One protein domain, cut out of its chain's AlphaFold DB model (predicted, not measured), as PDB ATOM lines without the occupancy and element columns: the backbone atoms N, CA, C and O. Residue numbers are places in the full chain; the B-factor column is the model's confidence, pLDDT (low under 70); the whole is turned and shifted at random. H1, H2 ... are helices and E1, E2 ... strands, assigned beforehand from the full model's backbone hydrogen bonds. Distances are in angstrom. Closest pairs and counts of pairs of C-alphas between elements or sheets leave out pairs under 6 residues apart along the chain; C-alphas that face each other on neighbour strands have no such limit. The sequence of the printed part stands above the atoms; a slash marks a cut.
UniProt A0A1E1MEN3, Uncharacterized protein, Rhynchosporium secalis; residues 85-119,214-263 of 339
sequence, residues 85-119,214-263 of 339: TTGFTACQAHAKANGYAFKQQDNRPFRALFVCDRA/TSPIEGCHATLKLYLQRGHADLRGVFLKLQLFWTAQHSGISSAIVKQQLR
ATOM      1  N   THR A  85     253.487 241.050 268.033       75.50
ATOM      2  CA  THR A  85     252.770 240.124 267.142       75.50
ATOM      3  C   THR A  85     252.940 240.537 265.686       75.50
ATOM      4  O   THR A  85     253.245 239.698 264.831       75.50
ATOM      5  N   THR A  86     252.818 241.834 265.403       79.38
ATOM      6  CA  THR A  86     253.038 242.410 264.073       79.38
ATOM      7  C   THR A  86     254.489 242.225 263.631       79.38
ATOM      8  O   THR A  86     254.737 241.729 262.528       79.38
ATOM      9  N   GLY A  87     255.455 242.502 264.518       78.81
ATOM     10  CA  GLY A  87     256.877 242.277 264.237       78.81
ATOM     11  C   GLY A  87     257.214 240.807 263.980       78.81
ATOM     12  O   GLY A  87     257.890 240.478 263.003       78.81
ATOM     13  N   PHE A  88     256.680 239.893 264.797       78.75
ATOM     14  CA  PHE A  88     256.857 238.459 264.572       78.75
ATOM     15  C   PHE A  88     256.244 238.008 263.243       78.75
ATOM     16  O   PHE A  88     256.881 237.258 262.505       78.75
ATOM     17  N   THR A  89     255.041 238.477 262.907       82.06
ATOM     18  CA  THR A  89     254.358 238.123 261.654       82.06
ATOM     19  C   THR A  89     255.172 238.553 260.436       82.06
ATOM     20  O   THR A  89     255.350 237.755 259.513       82.06
ATOM     21  N   ALA A  90     255.745 239.759 260.461       81.44
ATOM     22  CA  ALA A  90     256.610 240.259 259.395       81.44
ATOM     23  C   ALA A  90     257.899 239.428 259.256       81.44
ATOM     24  O   ALA A  90     258.217 238.942 258.165       81.44
ATOM     25  N   CYS A  91     258.607 239.167 260.364       76.12
ATOM     26  CA  CYS A  91     259.800 238.314 260.354       76.12
ATOM     27  C   CYS A  91     259.485 236.876 259.911       76.12
ATOM     28  O   CYS A  91     260.265 236.263 259.179       76.12
ATOM     29  N   GLN A  92     258.336 236.333 260.318       81.12
ATOM     30  CA  GLN A  92     257.887 234.994 259.946       81.12
ATOM     31  C   GLN A  92     257.513 234.912 258.463       81.12
ATOM     32  O   GLN A  92     257.800 233.896 257.827       81.12
ATOM     33  N   ALA A  93     256.887 235.949 257.902       79.50
ATOM     34  CA  ALA A  93     256.581 236.027 256.477       79.50
ATOM     35  C   ALA A  93     257.869 236.033 255.641       79.50
ATOM     36  O   ALA A  93     258.015 235.209 254.735       79.50
ATOM     37  N   HIS A  94     258.840 236.869 256.022       76.75
ATOM     38  CA  HIS A  94     260.154 236.916 255.385       76.75
ATOM     39  C   HIS A  94     260.899 235.573 255.487       76.75
ATOM     40  O   HIS A  94     261.410 235.056 254.493       76.75
ATOM     41  N   ALA A  95     260.912 234.949 256.668       72.56
ATOM     42  CA  ALA A  95     261.526 233.637 256.861       72.56
ATOM     43  C   ALA A  95     260.879 232.551 255.993       72.56
ATOM     44  O   ALA A  95     261.583 231.775 255.341       72.56
ATOM     45  N   LYS A  96     259.538 232.518 255.945       75.62
ATOM     46  CA  LYS A  96     258.778 231.549 255.144       75.62
ATOM     47  C   LYS A  96     259.079 231.689 253.656       75.62
ATOM     48  O   LYS A  96     259.251 230.659 253.004       75.62
ATOM     49  N   ALA A  97     259.176 232.920 253.152       72.38
ATOM     50  CA  ALA A  97     259.574 233.193 251.773       72.38
ATOM     51  C   ALA A  97     260.976 232.633 251.471       72.38
ATOM     52  O   ALA A  97     261.195 232.030 250.424       72.38
ATOM     53  N   ASN A  98     261.888 232.704 252.444       67.94
ATOM     54  CA  ASN A  98     263.264 232.219 252.321       67.94
ATOM     55  C   ASN A  98     263.470 230.758 252.779       67.94
ATOM     56  O   ASN A  98     264.596 230.277 252.894       67.94
ATOM     57  N   GLY A  99     262.389 230.000 252.992       62.53
ATOM     58  CA  GLY A  99     262.448 228.550 253.202       62.53
ATOM     59  C   GLY A  99     262.722 228.082 254.635       62.53
ATOM     60  O   GLY A  99     262.905 226.882 254.842       62.53
ATOM     61  N   TYR A 100     262.687 228.974 255.624       65.00
ATOM     62  CA  TYR A 100     262.731 228.624 257.046       65.00
ATOM     63  C   TYR A 100     261.523 229.200 257.791       65.00
ATOM     64  O   TYR A 100     260.647 229.841 257.222       65.00
ATOM     65  N   ALA A 101     261.387 228.855 259.065       74.25
ATOM     66  CA  ALA A 101     260.264 229.278 259.885       74.25
ATOM     67  C   ALA A 101     260.694 229.317 261.348       74.25
ATOM     68  O   ALA A 101     261.517 228.501 261.791       74.25
ATOM     69  N   PHE A 102     260.101 230.239 262.093       73.00
ATOM     70  CA  PHE A 102     260.179 230.317 263.541       73.00
ATOM     71  C   PHE A 102     258.845 229.892 264.157       73.00
ATOM     72  O   PHE A 102     257.803 229.890 263.500       73.00
ATOM     73  N   LYS A 103     258.881 229.526 265.431       74.81
ATOM     74  CA  LYS A 103     257.707 229.352 266.272       74.81
ATOM     75  C   LYS A 103     257.948 230.055 267.593       74.81
ATOM     76  O   LYS A 103     259.058 230.024 268.131       74.81
ATOM     77  N   GLN A 104     256.893 230.651 268.119       72.44
ATOM     78  CA  GLN A 104     256.866 231.049 269.510       72.44
ATOM     79  C   GLN A 104     256.669 229.782 270.350       72.44
ATOM     80  O   GLN A 104     255.751 229.001 270.115       72.44
ATOM     81  N   GLN A 105     257.594 229.522 271.267       66.50
ATOM     82  CA  GLN A 105     257.582 228.335 272.119       66.50
ATOM     83  C   GLN A 105     256.873 228.588 273.456       66.50
ATOM     84  O   GLN A 105     256.397 227.633 274.062       66.50
ATOM     85  N   ASP A 106     256.815 229.836 273.924       65.38
ATOM     86  CA  ASP A 106     256.213 230.199 275.212       65.38
ATOM     87  C   ASP A 106     255.129 231.265 275.008       65.38
ATOM     88  O   ASP A 106     255.337 232.212 274.248       65.38
ATOM     89  N   ASN A 107     253.981 231.109 275.670       58.06
ATOM     90  CA  ASN A 107     252.800 231.970 275.501       58.06
ATOM     91  C   ASN A 107     252.615 232.944 276.679       58.06
ATOM     92  O   ASN A 107     251.506 233.376 276.985       58.06
ATOM     93  N   ARG A 108     253.700 233.228 277.413       63.12
ATOM     94  CA  ARG A 108     253.662 234.075 278.608       63.12
ATOM     95  C   ARG A 108     253.654 235.560 278.218       63.12
ATOM     96  O   ARG A 108     254.443 235.960 277.364       63.12
ATOM     97  N   PRO A 109     252.859 236.398 278.906       49.28
ATOM     98  CA  PRO A 109     252.617 237.795 278.522       49.28
ATOM     99  C   PRO A 109     253.871 238.686 278.517       49.28
ATOM    100  O   PRO A 109     253.933 239.644 277.759       49.28
ATOM    101  N   PHE A 110     254.898 238.347 279.303       50.62
ATOM    102  CA  PHE A 110     256.155 239.107 279.400       50.62
ATOM    103  C   PHE A 110     257.359 238.378 278.781       50.62
ATOM    104  O   PHE A 110     258.502 238.797 278.952       50.62
ATOM    105  N   ARG A 111     257.131 237.234 278.119       55.91
ATOM    106  CA  ARG A 111     258.204 236.360 277.634       55.91
ATOM    107  C   ARG A 111     257.793 235.651 276.353       55.91
ATOM    108  O   ARG A 111     257.082 234.651 276.383       55.91
ATOM    109  N   ALA A 112     258.351 236.108 275.239       59.16
ATOM    110  CA  ALA A 112     258.220 235.433 273.961       59.16
ATOM    111  C   ALA A 112     259.545 234.736 273.611       59.16
ATOM    112  O   ALA A 112     260.499 235.366 273.164       59.16
ATOM    113  N   LEU A 113     259.619 233.422 273.855       62.84
ATOM    114  CA  LEU A 113     260.748 232.607 273.399       62.84
ATOM    115  C   LEU A 113     260.496 232.202 271.946       62.84
ATOM    116  O   LEU A 113     259.578 231.427 271.681       62.84
ATOM    117  N   PHE A 114     261.318 232.676 271.016       70.12
ATOM    118  CA  PHE A 114     261.234 232.272 269.614       70.12
ATOM    119  C   PHE A 114     262.314 231.251 269.290       70.12
ATOM    120  O   PHE A 114     263.493 231.436 269.590       70.12
ATOM    121  N   VAL A 115     261.912 230.158 268.656       66.69
ATOM    122  CA  VAL A 115     262.825 229.109 268.205       66.69
ATOM    123  C   VAL A 115     262.564 228.795 266.748       66.69
ATOM    124  O   VAL A 115     261.480 229.037 266.228       66.69
ATOM    125  N   CYS A 116     263.544 228.209 266.070       66.56
ATOM    126  CA  CYS A 116     263.292 227.627 264.759       66.56
ATOM    127  C   CYS A 116     262.156 226.591 264.859       66.56
ATOM    128  O   CYS A 116     262.152 225.749 265.759       66.56
ATOM    129  N   ASP A 117     261.214 226.616 263.917       61.94
ATOM    130  CA  ASP A 117     260.033 225.744 263.906       61.94
ATOM    131  C   ASP A 117     260.411 224.244 263.911       61.94
ATOM    132  O   ASP A 117     259.766 223.410 264.550       61.94
ATOM    133  N   ARG A 118     261.593 223.906 263.370       58.22
ATOM    134  CA  ARG A 118     262.207 222.567 263.472       58.22
ATOM    135  C   ARG A 118     262.823 222.239 264.850       58.22
ATOM    136  O   ARG A 118     263.718 221.390 264.929       58.22
ATOM    137  N   ALA A 119     262.440 222.914 265.932       40.25
ATOM    138  CA  ALA A 119     262.944 222.619 267.273       40.25
ATOM    139  C   ALA A 119     262.263 221.370 267.863       40.25
ATOM    140  O   ALA A 119     261.076 221.394 268.202       40.25
ATOM    141  N   THR A 214     267.657 218.504 250.613       64.75
ATOM    142  CA  THR A 214     267.371 219.566 251.594       64.75
ATOM    143  C   THR A 214     268.535 219.864 252.541       64.75
ATOM    144  O   THR A 214     268.388 220.711 253.423       64.75
ATOM    145  N   SER A 215     269.684 219.193 252.395       65.69
ATOM    146  CA  SER A 215     270.816 219.324 253.324       65.69
ATOM    147  C   SER A 215     271.351 220.757 253.479       65.69
ATOM    148  O   SER A 215     271.636 221.128 254.622       65.69
ATOM    149  N   PRO A 216     271.399 221.629 252.445       64.50
ATOM    150  CA  PRO A 216     271.846 223.011 252.642       64.50
ATOM    151  C   PRO A 216     270.895 223.811 253.540       64.50
ATOM    152  O   PRO A 216     271.328 224.566 254.409       64.50
ATOM    153  N   ILE A 217     269.585 223.590 253.390       65.00
ATOM    154  CA  ILE A 217     268.545 224.218 254.217       65.00
ATOM    155  C   ILE A 217     268.672 223.744 255.670       65.00
ATOM    156  O   ILE A 217     268.455 224.505 256.611       65.00
ATOM    157  N   GLU A 218     269.044 222.485 255.886       65.69
ATOM    158  CA  GLU A 218     269.265 221.948 257.230       65.69
ATOM    159  C   GLU A 218     270.526 222.494 257.887       65.69
ATOM    160  O   GLU A 218     270.470 222.846 259.068       65.69
ATOM    161  N   GLY A 219     271.614 222.644 257.127       68.75
ATOM    162  CA  GLY A 219     272.811 223.354 257.574       68.75
ATOM    163  C   GLY A 219     272.480 224.786 257.991       68.75
ATOM    164  O   GLY A 219     272.817 225.202 259.096       68.75
ATOM    165  N   CYS A 220     271.693 225.496 257.181       69.88
ATOM    166  CA  CYS A 220     271.187 226.823 257.526       69.88
ATOM    167  C   CYS A 220     270.392 226.826 258.830       69.88
ATOM    168  O   CYS A 220     270.640 227.647 259.709       69.88
ATOM    169  N   HIS A 221     269.466 225.879 258.993       68.50
ATOM    170  CA  HIS A 221     268.726 225.727 260.240       68.50
ATOM    171  C   HIS A 221     269.638 225.410 261.431       68.50
ATOM    172  O   HIS A 221     269.350 225.862 262.538       68.50
ATOM    173  N   ALA A 222     270.692 224.614 261.245       75.56
ATOM    174  CA  ALA A 222     271.652 224.292 262.296       75.56
ATOM    175  C   ALA A 222     272.435 225.541 262.719       75.56
ATOM    176  O   ALA A 222     272.452 225.867 263.905       75.56
ATOM    177  N   THR A 223     272.976 226.292 261.759       79.44
ATOM    178  CA  THR A 223     273.671 227.561 262.005       79.44
ATOM    179  C   THR A 223     272.748 228.569 262.679       79.44
ATOM    180  O   THR A 223     273.084 229.116 263.723       79.44
ATOM    181  N   LEU A 224     271.531 228.747 262.167       79.94
ATOM    182  CA  LEU A 224     270.527 229.630 262.754       79.94
ATOM    183  C   LEU A 224     270.224 229.272 264.218       79.94
ATOM    184  O   LEU A 224     270.110 230.152 265.070       79.94
ATOM    185  N   LYS A 225     270.136 227.976 264.546       78.00
ATOM    186  CA  LYS A 225     269.964 227.522 265.935       78.00
ATOM    187  C   LYS A 225     271.160 227.893 266.819       78.00
ATOM    188  O   LYS A 225     270.940 228.220 267.984       78.00
ATOM    189  N   LEU A 226     272.387 227.866 266.290       83.25
ATOM    190  CA  LEU A 226     273.583 228.304 267.019       83.25
ATOM    191  C   LEU A 226     273.564 229.809 267.305       83.25
ATOM    192  O   LEU A 226     273.970 230.199 268.391       83.25
ATOM    193  N   TYR A 227     273.052 230.636 266.390       81.38
ATOM    194  CA  TYR A 227     272.900 232.082 266.620       81.38
ATOM    195  C   TYR A 227     271.811 232.397 267.646       81.38
ATOM    196  O   TYR A 227     271.989 233.252 268.514       81.38
ATOM    197  N   LEU A 228     270.679 231.693 267.575       80.44
ATOM    198  CA  LEU A 228     269.589 231.894 268.525       80.44
ATOM    199  C   LEU A 228     269.998 231.457 269.944       80.44
ATOM    200  O   LEU A 228     269.679 232.169 270.902       80.44
ATOM    201  N   GLN A 229     270.784 230.374 270.062       73.69
ATOM    202  CA  GLN A 229     271.164 229.701 271.314       73.69
ATOM    203  C   GLN A 229     269.943 229.336 272.188       73.69
ATOM    204  O   GLN A 229     268.805 229.728 271.932       73.69
ATOM    205  N   ARG A 230     270.139 228.540 273.245       58.53
ATOM    206  CA  ARG A 230     269.115 228.405 274.294       58.53
ATOM    207  C   ARG A 230     269.255 229.597 275.233       58.53
ATOM    208  O   ARG A 230     270.134 229.592 276.083       58.53
ATOM    209  N   GLY A 231     268.415 230.615 275.070       55.31
ATOM    210  CA  GLY A 231     268.470 231.807 275.912       55.31
ATOM    211  C   GLY A 231     267.159 232.585 275.932       55.31
ATOM    212  O   GLY A 231     266.419 232.606 274.953       55.31
ATOM    213  N   HIS A 232     266.881 233.209 277.075       52.88
ATOM    214  CA  HIS A 232     265.704 234.031 277.350       52.88
ATOM    215  C   HIS A 232     265.847 235.419 276.696       52.88
ATOM    216  O   HIS A 232     265.987 236.414 277.396       52.88
ATOM    217  N   ALA A 233     265.885 235.494 275.364       59.69
ATOM    218  CA  ALA A 233     265.892 236.779 274.663       59.69
ATOM    219  C   ALA A 233     264.454 237.264 274.423       59.69
ATOM    220  O   ALA A 233     263.588 236.466 274.062       59.69
ATOM    221  N   ASP A 234     264.219 238.559 274.619       68.62
ATOM    222  CA  ASP A 234     263.020 239.250 274.148       68.62
ATOM    223  C   ASP A 234     263.027 239.360 272.608       68.62
ATOM    224  O   ASP A 234     264.004 239.004 271.939       68.62
ATOM    225  N   LEU A 235     261.927 239.836 272.010       71.44
ATOM    226  CA  LEU A 235     261.813 239.920 270.547       71.44
ATOM    227  C   LEU A 235     262.945 240.759 269.931       71.44
ATOM    228  O   LEU A 235     263.490 240.384 268.892       71.44
ATOM    229  N   ARG A 236     263.338 241.855 270.595       75.75
ATOM    230  CA  ARG A 236     264.451 242.705 270.156       75.75
ATOM    231  C   ARG A 236     265.767 241.929 270.139       75.75
ATOM    232  O   ARG A 236     266.480 241.973 269.138       75.75
ATOM    233  N   GLY A 237     266.074 241.176 271.196       75.12
ATOM    234  CA  GLY A 237     267.258 240.322 271.254       75.12
ATOM    235  C   GLY A 237     267.267 239.230 270.181       75.12
ATOM    236  O   GLY A 237     268.316 238.948 269.601       75.12
ATOM    237  N   VAL A 238     266.109 238.643 269.859       77.69
ATOM    238  CA  VAL A 238     265.985 237.680 268.748       77.69
ATOM    239  C   VAL A 238     266.238 238.356 267.403       77.69
ATOM    240  O   VAL A 238     267.026 237.840 266.612       77.69
ATOM    241  N   PHE A 239     265.630 239.516 267.152       79.62
ATOM    242  CA  PHE A 239     265.822 240.255 265.904       79.62
ATOM    243  C   PHE A 239     267.291 240.643 265.685       79.62
ATOM    244  O   PHE A 239     267.836 240.378 264.618       79.62
ATOM    245  N   LEU A 240     267.968 241.171 266.712       82.00
ATOM    246  CA  LEU A 240     269.392 241.526 266.628       82.00
ATOM    247  C   LEU A 240     270.279 240.310 266.319       82.00
ATOM    248  O   LEU A 240     271.210 240.406 265.518       82.00
ATOM    249  N   LYS A 241     269.969 239.140 266.892       83.38
ATOM    250  CA  LYS A 241     270.667 237.881 266.572       83.38
ATOM    251  C   LYS A 241     270.429 237.430 265.131       83.38
ATOM    252  O   LYS A 241     271.358 236.930 264.500       83.38
ATOM    253  N   LEU A 242     269.214 237.602 264.606       82.69
ATOM    254  CA  LEU A 242     268.905 237.309 263.203       82.69
ATOM    255  C   LEU A 242     269.634 238.265 262.257       82.69
ATOM    256  O   LEU A 242     270.221 237.816 261.276       82.69
ATOM    257  N   GLN A 243     269.672 239.557 262.583       83.94
ATOM    258  CA  GLN A 243     270.431 240.551 261.827       83.94
ATOM    259  C   GLN A 243     271.918 240.194 261.768       83.94
ATOM    260  O   GLN A 243     272.511 240.219 260.687       83.94
ATOM    261  N   LEU A 244     272.506 239.785 262.897       86.69
ATOM    262  CA  LEU A 244     273.885 239.300 262.934       86.69
ATOM    263  C   LEU A 244     274.069 238.044 262.070       86.69
ATOM    264  O   LEU A 244     275.015 237.983 261.290       86.69
ATOM    265  N   PHE A 245     273.154 237.072 262.167       86.25
ATOM    266  CA  PHE A 245     273.174 235.854 261.353       86.25
ATOM    267  C   PHE A 245     273.158 236.159 259.848       86.25
ATOM    268  O   PHE A 245     274.026 235.669 259.125       86.25
ATOM    269  N   TRP A 246     272.214 236.981 259.378       83.75
ATOM    270  CA  TRP A 246     272.118 237.351 257.963       83.75
ATOM    271  C   TRP A 246     273.361 238.101 257.496       83.75
ATOM    272  O   TRP A 246     273.923 237.760 256.458       83.75
ATOM    273  N   THR A 247     273.836 239.068 258.285       86.69
ATOM    274  CA  THR A 247     275.031 239.861 257.954       86.69
ATOM    275  C   THR A 247     276.273 238.976 257.848       86.69
ATOM    276  O   THR A 247     277.012 239.058 256.868       86.69
ATOM    277  N   ALA A 248     276.481 238.082 258.820       87.81
ATOM    278  CA  ALA A 248     277.609 237.157 258.827       87.81
ATOM    279  C   ALA A 248     277.540 236.161 257.661       87.81
ATOM    280  O   ALA A 248     278.556 235.892 257.023       87.81
ATOM    281  N   GLN A 249     276.348 235.642 257.349       85.00
ATOM    282  CA  GLN A 249     276.164 234.752 256.206       85.00
ATOM    283  C   GLN A 249     276.492 235.469 254.891       85.00
ATOM    284  O   GLN A 249     277.243 234.930 254.080       85.00
ATOM    285  N   HIS A 250     275.970 236.682 254.696       84.19
ATOM    286  CA  HIS A 250     276.200 237.456 253.478       84.19
ATOM    287  C   HIS A 250     277.682 237.797 253.313       84.19
ATOM    288  O   HIS A 250     278.269 237.516 252.273       84.19
ATOM    289  N   SER A 251     278.315 238.293 254.379       87.88
ATOM    290  CA  SER A 251     279.751 238.580 254.400       87.88
ATOM    291  C   SER A 251     280.592 237.332 254.098       87.88
ATOM    292  O   SER A 251     281.539 237.406 253.313       87.88
ATOM    293  N   GLY A 252     280.218 236.174 254.654       88.06
ATOM    294  CA  GLY A 252     280.879 234.900 254.383       88.06
ATOM    295  C   GLY A 252     280.775 234.473 252.918       88.06
ATOM    296  O   GLY A 252     281.783 234.097 252.321       88.06
ATOM    297  N   ILE A 253     279.585 234.587 252.320       85.00
ATOM    298  CA  ILE A 253     279.348 234.266 250.904       85.00
ATOM    299  C   ILE A 253     280.129 235.223 249.998       85.00
ATOM    300  O   ILE A 253     280.871 234.765 249.132       85.00
ATOM    301  N   SER A 254     280.028 236.535 250.220       86.56
ATOM    302  CA  SER A 254     280.768 237.532 249.436       86.56
ATOM    303  C   SER A 254     282.277 237.306 249.525       86.56
ATOM    304  O   SER A 254     282.962 237.302 248.504       86.56
ATOM    305  N   SER A 255     282.795 237.031 250.726       88.44
ATOM    306  CA  SER A 255     284.215 236.721 250.926       88.44
ATOM    307  C   SER A 255     284.634 235.439 250.204       88.44
ATOM    308  O   SER A 255     285.722 235.388 249.630       88.44
ATOM    309  N   ALA A 256     283.785 234.406 250.199       85.31
ATOM    310  CA  ALA A 256     284.043 233.164 249.475       85.31
ATOM    311  C   ALA A 256     284.075 233.381 247.954       85.31
ATOM    312  O   ALA A 256     284.999 232.893 247.302       85.31
ATOM    313  N   ILE A 257     283.137 234.163 247.405       84.25
ATOM    314  CA  ILE A 257     283.095 234.525 245.978       84.25
ATOM    315  C   ILE A 257     284.364 235.282 245.578       84.25
ATOM    316  O   ILE A 257     285.050 234.876 244.640       84.25
ATOM    317  N   VAL A 258     284.727 236.329 246.326       85.19
ATOM    318  CA  VAL A 258     285.937 237.122 246.048       85.19
ATOM    319  C   VAL A 258     287.188 236.247 246.138       85.19
ATOM    320  O   VAL A 258     288.035 236.272 245.247       85.19
ATOM    321  N   LYS A 259     287.295 235.405 247.173       85.75
ATOM    322  CA  LYS A 259     288.415 234.464 247.319       85.75
ATOM    323  C   LYS A 259     288.504 233.496 246.137       85.75
ATOM    324  O   LYS A 259     289.611 233.190 245.698       85.75
ATOM    325  N   GLN A 260     287.366 233.029 245.630       82.50
ATOM    326  CA  GLN A 260     287.299 232.143 244.473       82.50
ATOM    327  C   GLN A 260     287.771 232.841 243.189       82.50
ATOM    328  O   GLN A 260     288.513 232.241 242.417       82.50
ATOM    329  N   GLN A 261     287.369 234.096 242.975       80.94
ATOM    330  CA  GLN A 261     287.783 234.892 241.815       80.94
ATOM    331  C   GLN A 261     289.281 235.220 241.845       80.94
ATOM    332  O   GLN A 261     289.953 235.114 240.825       80.94
ATOM    333  N   LEU A 262     289.819 235.565 243.020       84.69
ATOM    334  CA  LEU A 262     291.240 235.891 243.189       84.69
ATOM    335  C   LEU A 262     292.154 234.666 243.106       84.69
ATOM    336  O   LEU A 262     293.316 234.783 242.721       84.69
ATOM    337  N   ARG A 263     291.665 233.494 243.524       83.31
ATOM    338  CA  ARG A 263     292.437 232.243 243.531       83.31
ATOM    339  C   ARG A 263     291.630 231.118 242.883       83.31
ATOM    340  O   ARG A 263     291.153 230.226 243.597       83.31
TER     341      ARG A 263
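What this domain is: This is residues 85 to 119 and 214 to 263 of the 339 residues of an uncharacterized protein of Rhynchosporium secalis (UniProt A0A1E1MEN3). A small two-stranded hairpin, E1 and E2, sits between helix H1, beside E1, and helix H2, beside E2, while the first part of the long helix H3 packs on H2. Residues 250 to 263, of which 250 to 262 belong to H3, stick out as an arm that makes much of the length. The printed part has 85 residues, with H1, E1, E2, H2 and H3 in chain order, an antiparallel sheet E1 - E2, and the class mostly helix. It is only just loose, close to compact, with a radius of gyration of the C-alphas of 14.6 A and spans of 53 by 25 by 23 A.

Where its parts are: Find C-alpha 85 at (252.770, 240.124, 267.142); from there H1 runs to residue 97, 18.2 A. Next come E1, residues 102 to 104, 6.9 A, and E2, residues 114 to 116, 7.0 A. Beyond the cut, H2 takes residues 215 to 228, 19.8 A. H3, residues 235 to 262, runs 40.4 A to C-alpha 262 at (291.240, 235.891, 243.189).

How they stand to each other: Look first at H1 and E1, whose closest C-alphas, Gln 92 and Phe 102, are 6.3 A apart. The hairpin E1 and E2 is antiparallel at 144 degrees, with N 103 and O 115 2.8 A apart, within hydrogen-bond range. The closest C-alphas of E2 and H2, Cys 116 and Lys 225, are 6.8 A apart. H2, with residues 224 to 228 alone, touches residues 238 to 245 of H3; the closest C-alphas, Tyr 227 and Lys 241, are 6.2 A apart. These two helices run opposite ways at a steep tilt of 49 degrees. H1 and H3 are close but not clearly touching, with C-alphas Phe 88 and Leu 235 closest at 7.9 A; H1 and H2 are apart. In H1, H2 and H3 every O i to N i+4 pair is within hydrogen-bond range.

The domain as a whole: The C-alphas farthest apart, Pro 109 and Arg 263, are 53.3 A apart. Residues 120 to 213 are not printed, and C-alphas 119 and 214 are 16.6 A apart across the cut. Of the links that are printed whole, H1 to E1 is tight, and E1 to E2 and H2 to H3 are short. The mean pLDDT of the printed part is 73.8, and it is under 70 at 30 residues, among them 105 to 113 and 214 to 221.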